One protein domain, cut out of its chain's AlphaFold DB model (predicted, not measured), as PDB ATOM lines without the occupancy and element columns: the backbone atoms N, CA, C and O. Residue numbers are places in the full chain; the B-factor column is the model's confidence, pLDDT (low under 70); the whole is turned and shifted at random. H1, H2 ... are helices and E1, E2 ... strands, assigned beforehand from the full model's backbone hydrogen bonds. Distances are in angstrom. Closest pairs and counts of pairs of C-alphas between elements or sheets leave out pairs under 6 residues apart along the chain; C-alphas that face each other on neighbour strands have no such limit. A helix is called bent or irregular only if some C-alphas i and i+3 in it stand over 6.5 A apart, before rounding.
ATOM      1  N   ARG A   2     151.573 297.104 293.455       47.25
ATOM      2  CA  ARG A   2     152.162 296.446 292.269       47.25
ATOM      3  C   ARG A   2     153.457 297.134 291.814       47.25
ATOM      4  O   ARG A   2     154.339 296.438 291.332       47.25
ATOM      5  N   GLU A   3     153.632 298.437 292.080       46.28
ATOM      6  CA  GLU A   3     154.918 299.122 291.843       46.28
ATOM      7  C   GLU A   3     156.068 298.546 292.676       46.28
ATOM      8  O   GLU A   3     157.186 298.435 292.181       46.28
ATOM      9  N   HIS A   4     155.794 298.091 293.902       47.25
ATOM     10  CA  HIS A   4     156.841 297.646 294.828       47.25
ATOM     11  C   HIS A   4     157.406 296.253 294.493       47.25
ATOM     12  O   HIS A   4     158.460 295.895 295.003       47.25
ATOM     13  N   ILE A   5     156.731 295.459 293.649       52.09
ATOM     14  CA  ILE A   5     157.244 294.143 293.222       52.09
ATOM     15  C   ILE A   5     158.262 294.308 292.082       52.09
ATOM     16  O   ILE A   5     159.228 293.558 292.011       52.09
ATOM     17  N   SER A   6     158.086 295.318 291.225       53.75
ATOM     18  CA  SER A   6     159.013 295.587 290.117       53.75
ATOM     19  C   SER A   6     160.340 296.210 290.548       53.75
ATOM     20  O   SER A   6     161.346 295.985 289.893       53.75
ATOM     21  N   SER A   7     160.377 296.938 291.669       60.78
ATOM     22  CA  SER A   7     161.593 297.624 292.130       60.78
ATOM     23  C   SER A   7     162.626 296.706 292.796       60.78
ATOM     24  O   SER A   7     163.666 297.189 293.227       60.78
ATOM     25  N   GLY A   8     162.320 295.415 292.964       72.19
ATOM     26  CA  GLY A   8     163.202 294.435 293.613       72.19
ATOM     27  C   GLY A   8     163.683 293.312 292.696       72.19
ATOM     28  O   GLY A   8     164.295 292.365 293.187       72.19
ATOM     29  N   ILE A   9     163.360 293.367 291.401       86.19
ATOM     30  CA  ILE A   9     163.735 292.345 290.420       86.19
ATOM     31  C   ILE A   9     164.492 293.044 289.299       86.19
ATOM     32  O   ILE A   9     163.882 293.785 288.545       86.19
ATOM     33  N   ASP A  10     165.789 292.772 289.167       88.62
ATOM     34  CA  ASP A  10     166.604 293.321 288.077       88.62
ATOM     35  C   ASP A  10     166.585 292.412 286.837       88.62
ATOM     36  O   ASP A  10     166.567 292.880 285.701       88.62
ATOM     37  N   ILE A  11     166.583 291.090 287.048       93.75
ATOM     38  CA  ILE A  11     166.752 290.087 285.989       93.75
ATOM     39  C   ILE A  11     165.723 288.965 286.136       93.75
ATOM     40  O   ILE A  11     165.519 288.415 287.219       93.75
ATOM     41  N   ILE A  12     165.133 288.561 285.012       95.00
ATOM     42  CA  ILE A  12     164.295 287.370 284.882       95.00
ATOM     43  C   ILE A  12     165.015 286.344 284.010       95.00
ATOM     44  O   ILE A  12     165.399 286.630 282.878       95.00
ATOM     45  N   VAL A  13     165.139 285.117 284.520       97.44
ATOM     46  CA  VAL A  13     165.665 283.966 283.775       97.44
ATOM     47  C   VAL A  13     164.512 283.034 283.424       97.44
ATOM     48  O   VAL A  13     163.864 282.465 284.303       97.44
ATOM     49  N   GLN A  14     164.257 282.858 282.131       97.44
ATOM     50  CA  GLN A  14     163.198 281.990 281.632       97.44
ATOM     51  C   GLN A  14     163.749 280.623 281.236       97.44
ATOM     52  O   GLN A  14     164.712 280.496 280.478       97.44
ATOM     53  N   GLN A  15     163.082 279.585 281.730       97.19
ATOM     54  CA  GLN A  15     163.381 278.190 281.440       97.19
ATOM     55  C   GLN A  15     162.141 277.527 280.835       97.19
ATOM     56  O   GLN A  15     161.031 277.708 281.336       97.19
ATOM     57  N   ALA A  16     162.348 276.673 279.837       94.94
ATOM     58  CA  ALA A  16     161.317 275.795 279.297       94.94
ATOM     59  C   ALA A  16     161.785 274.340 279.293       94.94
ATOM     60  O   ALA A  16     162.981 274.046 279.306       94.94
ATOM     61  N   ARG A  17     160.821 273.419 279.253       95.25
ATOM     62  CA  ARG A  17     161.071 272.000 279.007       95.25
ATOM     63  C   ARG A  17     160.720 271.698 277.553       95.25
ATOM     64  O   ARG A  17     159.608 271.989 277.132       95.25
ATOM     65  N   LEU A  18     161.673 271.156 276.804       91.69
ATOM     66  CA  LEU A  18     161.467 270.692 275.434       91.69
ATOM     67  C   LEU A  18     160.721 269.353 275.431       91.69
ATOM     68  O   LEU A  18     160.739 268.631 276.429       91.69
ATOM     69  N   ASP A  19     160.158 268.980 274.283       92.56
ATOM     70  CA  ASP A  19     159.473 267.690 274.096       92.56
ATOM     71  C   ASP A  19     160.399 266.487 274.338       92.56
ATOM     72  O   ASP A  19     159.959 265.431 274.782       92.56
ATOM     73  N   SER A  20     161.712 266.667 274.149       92.62
ATOM     74  CA  SER A  20     162.743 265.686 274.522       92.62
ATOM     75  C   SER A  20     162.893 265.483 276.037       92.62
ATOM     76  O   SER A  20     163.676 264.650 276.483       92.62
ATOM     77  N   GLY A  21     162.198 266.276 276.853       95.12
ATOM     78  CA  GLY A  21     162.313 266.301 278.305       95.12
ATOM     79  C   GLY A  21     163.440 267.191 278.834       95.12
ATOM     80  O   GLY A  21     163.450 267.463 280.039       95.12
ATOM     81  N   GLN A  22     164.340 267.678 277.970       94.69
ATOM     82  CA  GLN A  22     165.445 268.568 278.335       94.69
ATOM     83  C   GLN A  22     164.930 269.934 278.806       94.69
ATOM     84  O   GLN A  22     164.059 270.529 278.174       94.69
ATOM     85  N   ARG A  23     165.498 270.463 279.896       95.44
ATOM     86  CA  ARG A  23     165.287 271.854 280.322       95.44
ATOM     87  C   ARG A  23     166.310 272.753 279.643       95.44
ATOM     88  O   ARG A  23     167.497 272.438 279.645       95.44
ATOM     89  N   VAL A  24     165.852 273.858 279.071       94.19
ATOM     90  CA  VAL A  24     166.707 274.843 278.404       94.19
ATOM     91  C   VAL A  24     166.349 276.246 278.865       94.19
ATOM     92  O   VAL A  24     165.179 276.532 279.130       94.19
ATOM     93  N   LEU A  25     167.349 277.123 278.929       95.81
ATOM     94  CA  LEU A  25     167.103 278.558 279.024       95.81
ATOM     95  C   LEU A  25     166.525 279.040 277.697       95.81
ATOM     96  O   LEU A  25     167.034 278.689 276.629       95.81
ATOM     97  N   THR A  26     165.441 279.800 277.761       95.81
ATOM     98  CA  THR A  26     164.806 280.385 276.578       95.81
ATOM     99  C   THR A  26     165.133 281.856 276.438       95.81
ATOM    100  O   THR A  26     165.358 282.297 275.316       95.81
ATOM    101  N   ASP A  27     165.203 282.574 277.558       97.50
ATOM    102  CA  ASP A  27     165.434 284.014 277.587       97.50
ATOM    103  C   ASP A  27     166.056 284.436 278.927       97.50
ATOM    104  O   ASP A  27     165.761 283.845 279.969       97.50
ATOM    105  N   ILE A  28     166.900 285.462 278.898       97.56
ATOM    106  CA  ILE A  28     167.285 286.252 280.070       97.56
ATOM    107  C   ILE A  28     166.945 287.698 279.736       97.56
ATOM    108  O   ILE A  28     167.441 288.222 278.736       97.56
ATOM    109  N   ALA A  29     166.132 288.336 280.573       97.25
ATOM    110  CA  ALA A  29     165.672 289.702 280.367       97.25
ATOM    111  C   ALA A  29     165.908 290.574 281.602       97.25
ATOM    112  O   ALA A  29     165.734 290.118 282.732       97.25
ATOM    113  N   GLU A  30     166.275 291.829 281.369       95.44
ATOM    114  CA  GLU A  30     166.273 292.894 282.366       95.44
ATOM    115  C   GLU A  30     164.847 293.414 282.567       95.44
ATOM    116  O   GLU A  30     164.099 293.588 281.602       95.44
ATOM    117  N   VAL A  31     164.475 293.685 283.815       93.19
ATOM    118  CA  VAL A  31     163.257 294.427 284.141       93.19
ATOM    119  C   VAL A  31     163.568 295.915 284.051       93.19
ATOM    120  O   VAL A  31     164.244 296.470 284.909       93.19
ATOM    121  N   THR A  32     163.055 296.580 283.021       91.69
ATOM    122  CA  THR A  32     163.363 297.998 282.768       91.69
ATOM    123  C   THR A  32     162.350 298.957 283.390       91.69
ATOM    124  O   THR A  32     162.525 300.171 283.332       91.69
ATOM    125  N   GLY A  33     161.266 298.435 283.972       87.75
ATOM    126  CA  GLY A  33     160.274 299.221 284.701       87.75
ATOM    127  C   GLY A  33     158.872 298.627 284.633       87.75
ATOM    128  O   GLY A  33     158.679 297.448 284.328       87.75
ATOM    129  N   MET A  34     157.874 299.466 284.898       86.69
ATOM    130  CA  MET A  34     156.471 299.142 284.663       86.69
ATOM    131  C   MET A  34     155.785 300.237 283.861       86.69
ATOM    132  O   MET A  34     156.036 301.417 284.079       86.69
ATOM    133  N   ASP A  35     154.868 299.834 282.991       80.69
ATOM    134  CA  ASP A  35     153.986 300.735 282.256       80.69
ATOM    135  C   ASP A  35     152.555 300.196 282.295       80.69
ATOM    136  O   ASP A  35     152.326 299.012 282.046       80.69
ATOM    137  N   SER A  36     151.593 301.060 282.629       82.12
ATOM    138  CA  SER A  36     150.151 300.779 282.558       82.12
ATOM    139  C   SER A  36     149.723 299.469 283.251       82.12
ATOM    140  O   SER A  36     148.749 298.823 282.870       82.12
ATOM    141  N   GLY A  37     150.462 299.069 284.293       78.81
ATOM    142  CA  GLY A  37     150.238 297.845 285.071       78.81
ATOM    143  C   GLY A  37     150.978 296.592 284.579       78.81
ATOM    144  O   GLY A  37     150.869 295.551 285.233       78.81
ATOM    145  N   GLY A  38     151.729 296.673 283.478       84.62
ATOM    146  CA  GLY A  38     152.594 295.614 282.953       84.62
ATOM    147  C   GLY A  38     154.074 295.832 283.283       84.62
ATOM    148  O   GLY A  38     154.535 296.968 283.373       84.62
ATOM    149  N   ILE A  39     154.822 294.737 283.453       87.56
ATOM    150  CA  ILE A  39     156.284 294.768 283.610       87.56
ATOM    151  C   ILE A  39     156.915 294.923 282.226       87.56
ATOM    152  O   ILE A  39     156.598 294.158 281.315       87.56
ATOM    153  N   GLN A  40     157.813 295.893 282.088       91.56
ATOM    154  CA  GLN A  40     158.611 296.093 280.885       91.56
ATOM    155  C   GLN A  40     159.887 295.261 280.976       91.56
ATOM    156  O   GLN A  40     160.570 295.266 282.003       91.56
ATOM    157  N   LEU A  41     160.178 294.525 279.905       94.25
ATOM    158  CA  LEU A  41     161.316 293.618 279.818       94.25
ATOM    159  C   LEU A  41     162.183 293.965 278.613       94.25
ATOM    160  O   LEU A  41     161.670 294.169 277.512       94.25
ATOM    161  N   GLN A  42     163.495 293.946 278.812       96.06
ATOM    162  CA  GLN A  42     164.485 294.024 277.749       96.06
ATOM    163  C   GLN A  42     165.274 292.717 277.699       96.06
ATOM    164  O   GLN A  42     165.997 292.378 278.630       96.06
ATOM    165  N   THR A  43     165.147 291.967 276.607       97.25
ATOM    166  CA  THR A  43     165.909 290.729 276.418       97.25
ATOM    167  C   THR A  43     167.399 291.036 276.285       97.25
ATOM    168  O   THR A  43     167.815 291.775 275.395       97.25
ATOM    169  N   LEU A  44     168.193 290.412 277.150       97.50
ATOM    170  CA  LEU A  44     169.653 290.466 277.148       97.50
ATOM    171  C   LEU A  44     170.245 289.267 276.408       97.50
ATOM    172  O   LEU A  44     171.220 289.409 275.673       97.50
ATOM    173  N   PHE A  45     169.626 288.094 276.569       97.69
ATOM    174  CA  PHE A  45     170.019 286.859 275.898       97.69
ATOM    175  C   PHE A  45     168.793 286.054 275.483       97.69
ATOM    176  O   PHE A  45     167.823 285.978 276.234       97.69
ATOM    177  N   SER A  46     168.857 285.383 274.334       96.62
ATOM    178  CA  SER A  46     167.753 284.550 273.855       96.62
ATOM    179  C   SER A  46     168.234 283.288 273.153       96.62
ATOM    180  O   SER A  46     169.327 283.226 272.579       96.62
ATOM    181  N   ARG A  47     167.400 282.245 273.185       95.00
ATOM    182  CA  ARG A  47     167.680 280.983 272.498       95.00
ATOM    183  C   ARG A  47     167.179 281.016 271.056       95.00
ATOM    184  O   ARG A  47     165.977 280.987 270.793       95.00
ATOM    185  N   HIS A  48     168.092 280.919 270.094       88.12
ATOM    186  CA  HIS A  48     167.748 280.724 268.690       88.12
ATOM    187  C   HIS A  48     167.054 279.374 268.472       88.12
ATOM    188  O   HIS A  48     167.682 278.314 268.535       88.12
ATOM    189  N   LYS A  49     165.760 279.408 268.121       76.00
ATOM    190  CA  LYS A  49     164.946 278.204 267.864       76.00
ATOM    191  C   LYS A  49     165.563 277.271 266.815       76.00
ATOM    192  O   LYS A  49     165.540 276.062 266.995       76.00
ATOM    193  N   ARG A  50     166.146 277.836 265.749       79.44
ATOM    194  CA  ARG A  50     166.710 277.074 264.620       79.44
ATOM    195  C   ARG A  50     168.055 276.415 264.928       79.44
ATOM    196  O   ARG A  50     168.328 275.338 264.415       79.44
ATOM    197  N   HIS A  51     168.893 277.062 265.736       80.56
ATOM    198  CA  HIS A  51     170.280 276.635 265.963       80.56
ATOM    199  C   HIS A  51     170.531 276.112 267.379       80.56
ATOM    200  O   HIS A  51     171.663 275.771 267.700       80.56
ATOM    201  N   ALA A  52     169.498 276.078 268.232       84.12
ATOM    202  CA  ALA A  52     169.589 275.689 269.639       84.12
ATOM    203  C   ALA A  52     170.644 276.468 270.456       84.12
ATOM    204  O   ALA A  52     170.976 276.061 271.568       84.12
ATOM    205  N   ARG A  53     171.140 277.593 269.924       90.62
ATOM    206  CA  ARG A  53     172.198 278.423 270.507       90.62
ATOM    207  C   ARG A  53     171.586 279.500 271.390       90.62
ATOM    208  O   ARG A  53     170.584 280.094 271.004       90.62
ATOM    209  N   PHE A  54     172.185 279.737 272.547       94.88
ATOM    210  CA  PHE A  54     171.824 280.828 273.446       94.88
ATOM    211  C   PHE A  54     172.868 281.936 273.300       94.88
ATOM    212  O   PHE A  54     174.054 281.658 273.466       94.88
ATOM    213  N   THR A  55     172.449 283.140 272.914       95.94
ATOM    214  CA  THR A  55     173.350 284.267 272.611       95.94
ATOM    215  C   THR A  55     172.808 285.580 273.122       95.94
ATOM    216  O   THR A  55     171.619 285.677 273.429       95.94
ATOM    217  N   GLY A  56     173.680 286.587 273.174       96.75
ATOM    218  CA  GLY A  56     173.289 287.957 273.443       96.75
ATOM    219  C   GLY A  56     172.308 288.495 272.401       96.75
ATOM    220  O   GLY A  56     172.217 288.020 271.264       96.75
ATOM    221  N   ALA A  57     171.522 289.483 272.817       95.88
ATOM    222  CA  ALA A  57     170.514 290.127 271.980       95.88
ATOM    223  C   ALA A  57     171.046 291.347 271.201       95.88
ATOM    224  O   ALA A  57     170.347 291.870 270.323       95.88
ATOM    225  N   GLY A  58     172.284 291.768 271.472       96.06
ATOM    226  CA  GLY A  58     172.895 293.009 270.992       96.06
ATOM    227  C   GLY A  58     172.581 294.214 271.880       96.06
ATOM    228  O   GLY A  58     172.537 295.334 271.375       96.06
ATOM    229  N   VAL A  59     172.284 293.992 273.164       95.31
ATOM    230  CA  VAL A  59     171.851 295.039 274.097       95.31
ATOM    231  C   VAL A  59     172.607 294.916 275.413       95.31
ATOM    232  O   VAL A  59     172.656 293.836 276.000       95.31
ATOM    233  N   LEU A  60     173.188 296.027 275.865       94.81
ATOM    234  CA  LEU A  60     173.831 296.126 277.173       94.81
ATOM    235  C   LEU A  60     172.791 296.463 278.252       94.81
ATOM    236  O   LEU A  60     171.997 297.377 278.025       94.81
ATOM    237  N   PRO A  61     172.822 295.786 279.415       94.56
ATOM    238  CA  PRO A  61     171.916 296.090 280.515       94.56
ATOM    239  C   PRO A  61     172.115 297.502 281.069       94.56
ATOM    240  O   PRO A  61     173.248 297.986 281.147       94.56
ATOM    241  N   SER A  62     171.040 298.130 281.548       92.81
ATOM    242  CA  SER A  62     171.103 299.501 282.078       92.81
ATOM    243  C   SER A  62     171.916 299.609 283.376       92.81
ATOM    244  O   SER A  62     172.555 300.628 283.638       92.81
ATOM    245  N   PHE A  63     171.978 298.532 284.163       89.88
ATOM    246  CA  PHE A  63     172.718 298.478 285.429       89.88
ATOM    247  C   PHE A  63     174.236 298.247 285.282       89.88
ATOM    248  O   PHE A  63     174.937 298.182 286.295       89.88
ATOM    249  N   VAL A  64     174.771 298.127 284.057       91.94
ATOM    250  CA  VAL A  64     176.210 297.876 283.811       91.94
ATOM    251  C   VAL A  64     177.103 298.943 284.444       91.94
ATOM    252  O   VAL A  64     178.116 298.603 285.055       91.94
ATOM    253  N   GLU A  65     176.744 300.222 284.328       89.19
ATOM    254  CA  GLU A  65     177.559 301.314 284.877       89.19
ATOM    255  C   GLU A  65     177.592 301.274 286.408       89.19
ATOM    256  O   GLU A  65     178.670 301.281 287.002       89.19
ATOM    257  N   ALA A  66     176.431 301.098 287.045       89.94
ATOM    258  CA  ALA A  66     176.323 300.974 288.499       89.94
ATOM    259  C   ALA A  66     177.095 299.758 289.046       89.94
ATOM    260  O   ALA A  66     177.650 299.794 290.147       89.94
ATOM    261  N   TRP A  67     177.143 298.656 288.295       90.81
ATOM    262  CA  TRP A  67     177.942 297.482 288.654       90.81
ATOM    263  C   TRP A  67     179.439 297.751 288.515       90.81
ATOM    264  O   TRP A  67     180.204 297.387 289.410       90.81
ATOM    265  N   ARG A  68     179.852 298.462 287.460       90.62
ATOM    266  CA  ARG A  68     181.247 298.866 287.265       90.62
ATOM    267  C   ARG A  68     181.739 299.767 288.398       90.62
ATOM    268  O   ARG A  68     182.837 299.548 288.901       90.62
ATOM    269  N   GLU A  69     180.921 300.713 288.858       93.44
ATOM    270  CA  GLU A  69     181.221 301.553 290.032       93.44
ATOM    271  C   GLU A  69     181.398 300.734 291.322       93.44
ATOM    272  O   GLU A  69     182.175 301.101 292.203       93.44
ATOM    273  N   ARG A  70     180.726 299.581 291.417       94.06
ATOM    274  CA  ARG A  70     180.874 298.603 292.507       94.06
ATOM    275  C   ARG A  70     182.044 297.631 292.310       94.06
ATOM    276  O   ARG A  70     182.212 296.720 293.119       94.06
ATOM    277  N   GLY A  71     182.843 297.801 291.257       94.06
ATOM    278  CA  GLY A  71     183.976 296.933 290.930       94.06
ATOM    279  C   GLY A  71     183.593 295.621 290.238       94.06
ATOM    280  O   GLY A  71     184.426 294.721 290.147       94.06
ATOM    281  N   ILE A  72     182.353 295.493 289.758       93.38
ATOM    282  CA  ILE A  72     181.884 294.343 288.981       93.38
ATOM    283  C   ILE A  72     181.936 294.726 287.503       93.38
ATOM    284  O   ILE A  72     181.099 295.489 287.022       93.38
ATOM    285  N   ASP A  73     182.914 294.193 286.773       90.50
ATOM    286  CA  ASP A  73     183.019 294.414 285.331       90.50
ATOM    287  C   ASP A  73     182.294 293.310 284.552       90.50
ATOM    288  O   ASP A  73     182.524 292.116 284.763       90.50
ATOM    289  N   LEU A  74     181.408 293.722 283.648       89.94
ATOM    290  CA  LEU A  74     180.694 292.838 282.735       89.94
ATOM    291  C   LEU A  74     181.275 293.013 281.327       89.94
ATOM    292  O   LEU A  74     181.151 294.100 280.752       89.94
ATOM    293  N   PRO A  75     181.875 291.967 280.733       92.94
ATOM    294  CA  PRO A  75     182.415 292.070 279.387       92.94
ATOM    295  C   PRO A  75     181.303 292.328 278.366       92.94
ATOM    296  O   PRO A  75     180.420 291.495 278.167       92.94
ATOM    297  N   ALA A  76     181.370 293.469 277.675       91.88
ATOM    298  CA  ALA A  76     180.320 293.882 276.741       91.88
ATOM    299  C   ALA A  76     180.060 292.855 275.624       91.88
ATOM    300  O   ALA A  76     178.914 292.638 275.240       91.88
ATOM    301  N   HIS A  77     181.110 292.158 275.181       94.75
ATOM    302  CA  HIS A  77     181.033 291.149 274.122       94.75
ATOM    303  C   HIS A  77     180.155 289.934 274.472       94.75
ATOM    304  O   HIS A  77     179.812 289.150 273.592       94.75
ATOM    305  N   TRP A  78     179.776 289.741 275.742       94.19
ATOM    306  CA  TRP A  78     178.801 288.708 276.108       94.19
ATOM    307  C   TRP A  78     177.427 288.967 275.493       94.19
ATOM    308  O   TRP A  78     176.688 288.021 275.226       94.19
ATOM    309  N   PHE A  79     177.090 290.235 275.265       95.50
ATOM    310  CA  PHE A  79     175.776 290.657 274.800       95.50
ATOM    311  C   PHE A  79     175.687 290.776 273.274       95.50
ATOM    312  O   PHE A  79     174.611 291.080 272.762       95.50
ATOM    313  N   ASP A  80     176.767 290.487 272.545       93.81
ATOM    314  CA  ASP A  80     176.781 290.425 271.081       93.81
ATOM    315  C   ASP A  80     175.945 289.232 270.549       93.81
ATOM    316  O   ASP A  80     175.654 288.274 271.274       93.81
TER     317      ASP A  80
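What this domain is: This is residues 2 to 80 of the 81 residues of an uncharacterized protein of Comamonadaceae bacterium (UniProt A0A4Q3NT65). Look first for one strongly twisted wall of four strands, E1 to E4, in which the two inner strands E2 and E3 both bend, and the tip of their hairpin folds away from the rest of the sheet. The short helix H1 lies near that bent tip, and beyond edge strand E4 a loop-rich excursion runs out to H2 and comes back to H3 beside the end of E4. The printed part has 79 residues, with three named helices and four named strands in the order H1 E1 E2 E3 E4 H2 H3; the sheet order is E1 - E2 - E3 - E4, all antiparallel, and the class is mixed. The whole is loose, with a radius of gyration of the C-alphas of 14.5 A, and flat, spanning 40 by 32 by 17 A.

Where its parts are: Find C-alpha 23 at (165.287, 271.854, 280.322); from there E2, residues 23 to 35, covers 31.1 A to C-alpha 35 at (153.986, 300.735, 282.256), bending by 72 degrees at residue 32. E3, residues 38 to 47, covers 23.5 A and bends by 77 degrees at residue 44. E1, residues 11 to 17, is 20.2 A long, and E4, residues 54 to 56, is 7.3 A. The helices are short: H1 is residues 3 to 6, 5.7 A; H2 is residues 64 to 69, 8.8 A; H3 is residues 76 to 79, 5.9 A, ending at C-alpha 79 at (175.776, 290.657, 274.800).

How they stand to each other: Start with the meander E1 E2 E3 E4, each strand the antiparallel neighbour of the one before; each successive two form a hairpin. Between E1 and E2, look at N 12 and O 29, 2.8 A apart and within hydrogen-bond range. Between E2 and E3, N 30 and O 42 are 2.8 A apart, and near the tip N 38 and O 35 are 2.8 A apart. Between E3 and E4, N 46 and O 55 are 2.9 A apart. H1 only grazes the sheet, with the C-alphas of Ser 6 and Gly 33, its closest to E2, 6.6 A apart. H3 also only grazes it; its closest C-alpha to E4 is that of Phe 79, 3.9 A from that of Gly 56. H2 is not on the sheet and is apart from H3. In H2 every O i to N i+4 pair is within hydrogen-bond range; H1 and H3 are too short for such a pair.

The domain as a whole: The two C-alphas farthest apart are those of Asp 19 and Glu 69, 43.3 A. Residues 66 to 71, of which 66 to 69 belong to H2, stand free. The printed part has no cut, and no link is long. The mean pLDDT of the printed part is 88.8; confidence is low, under 70, at residues 2 to 7.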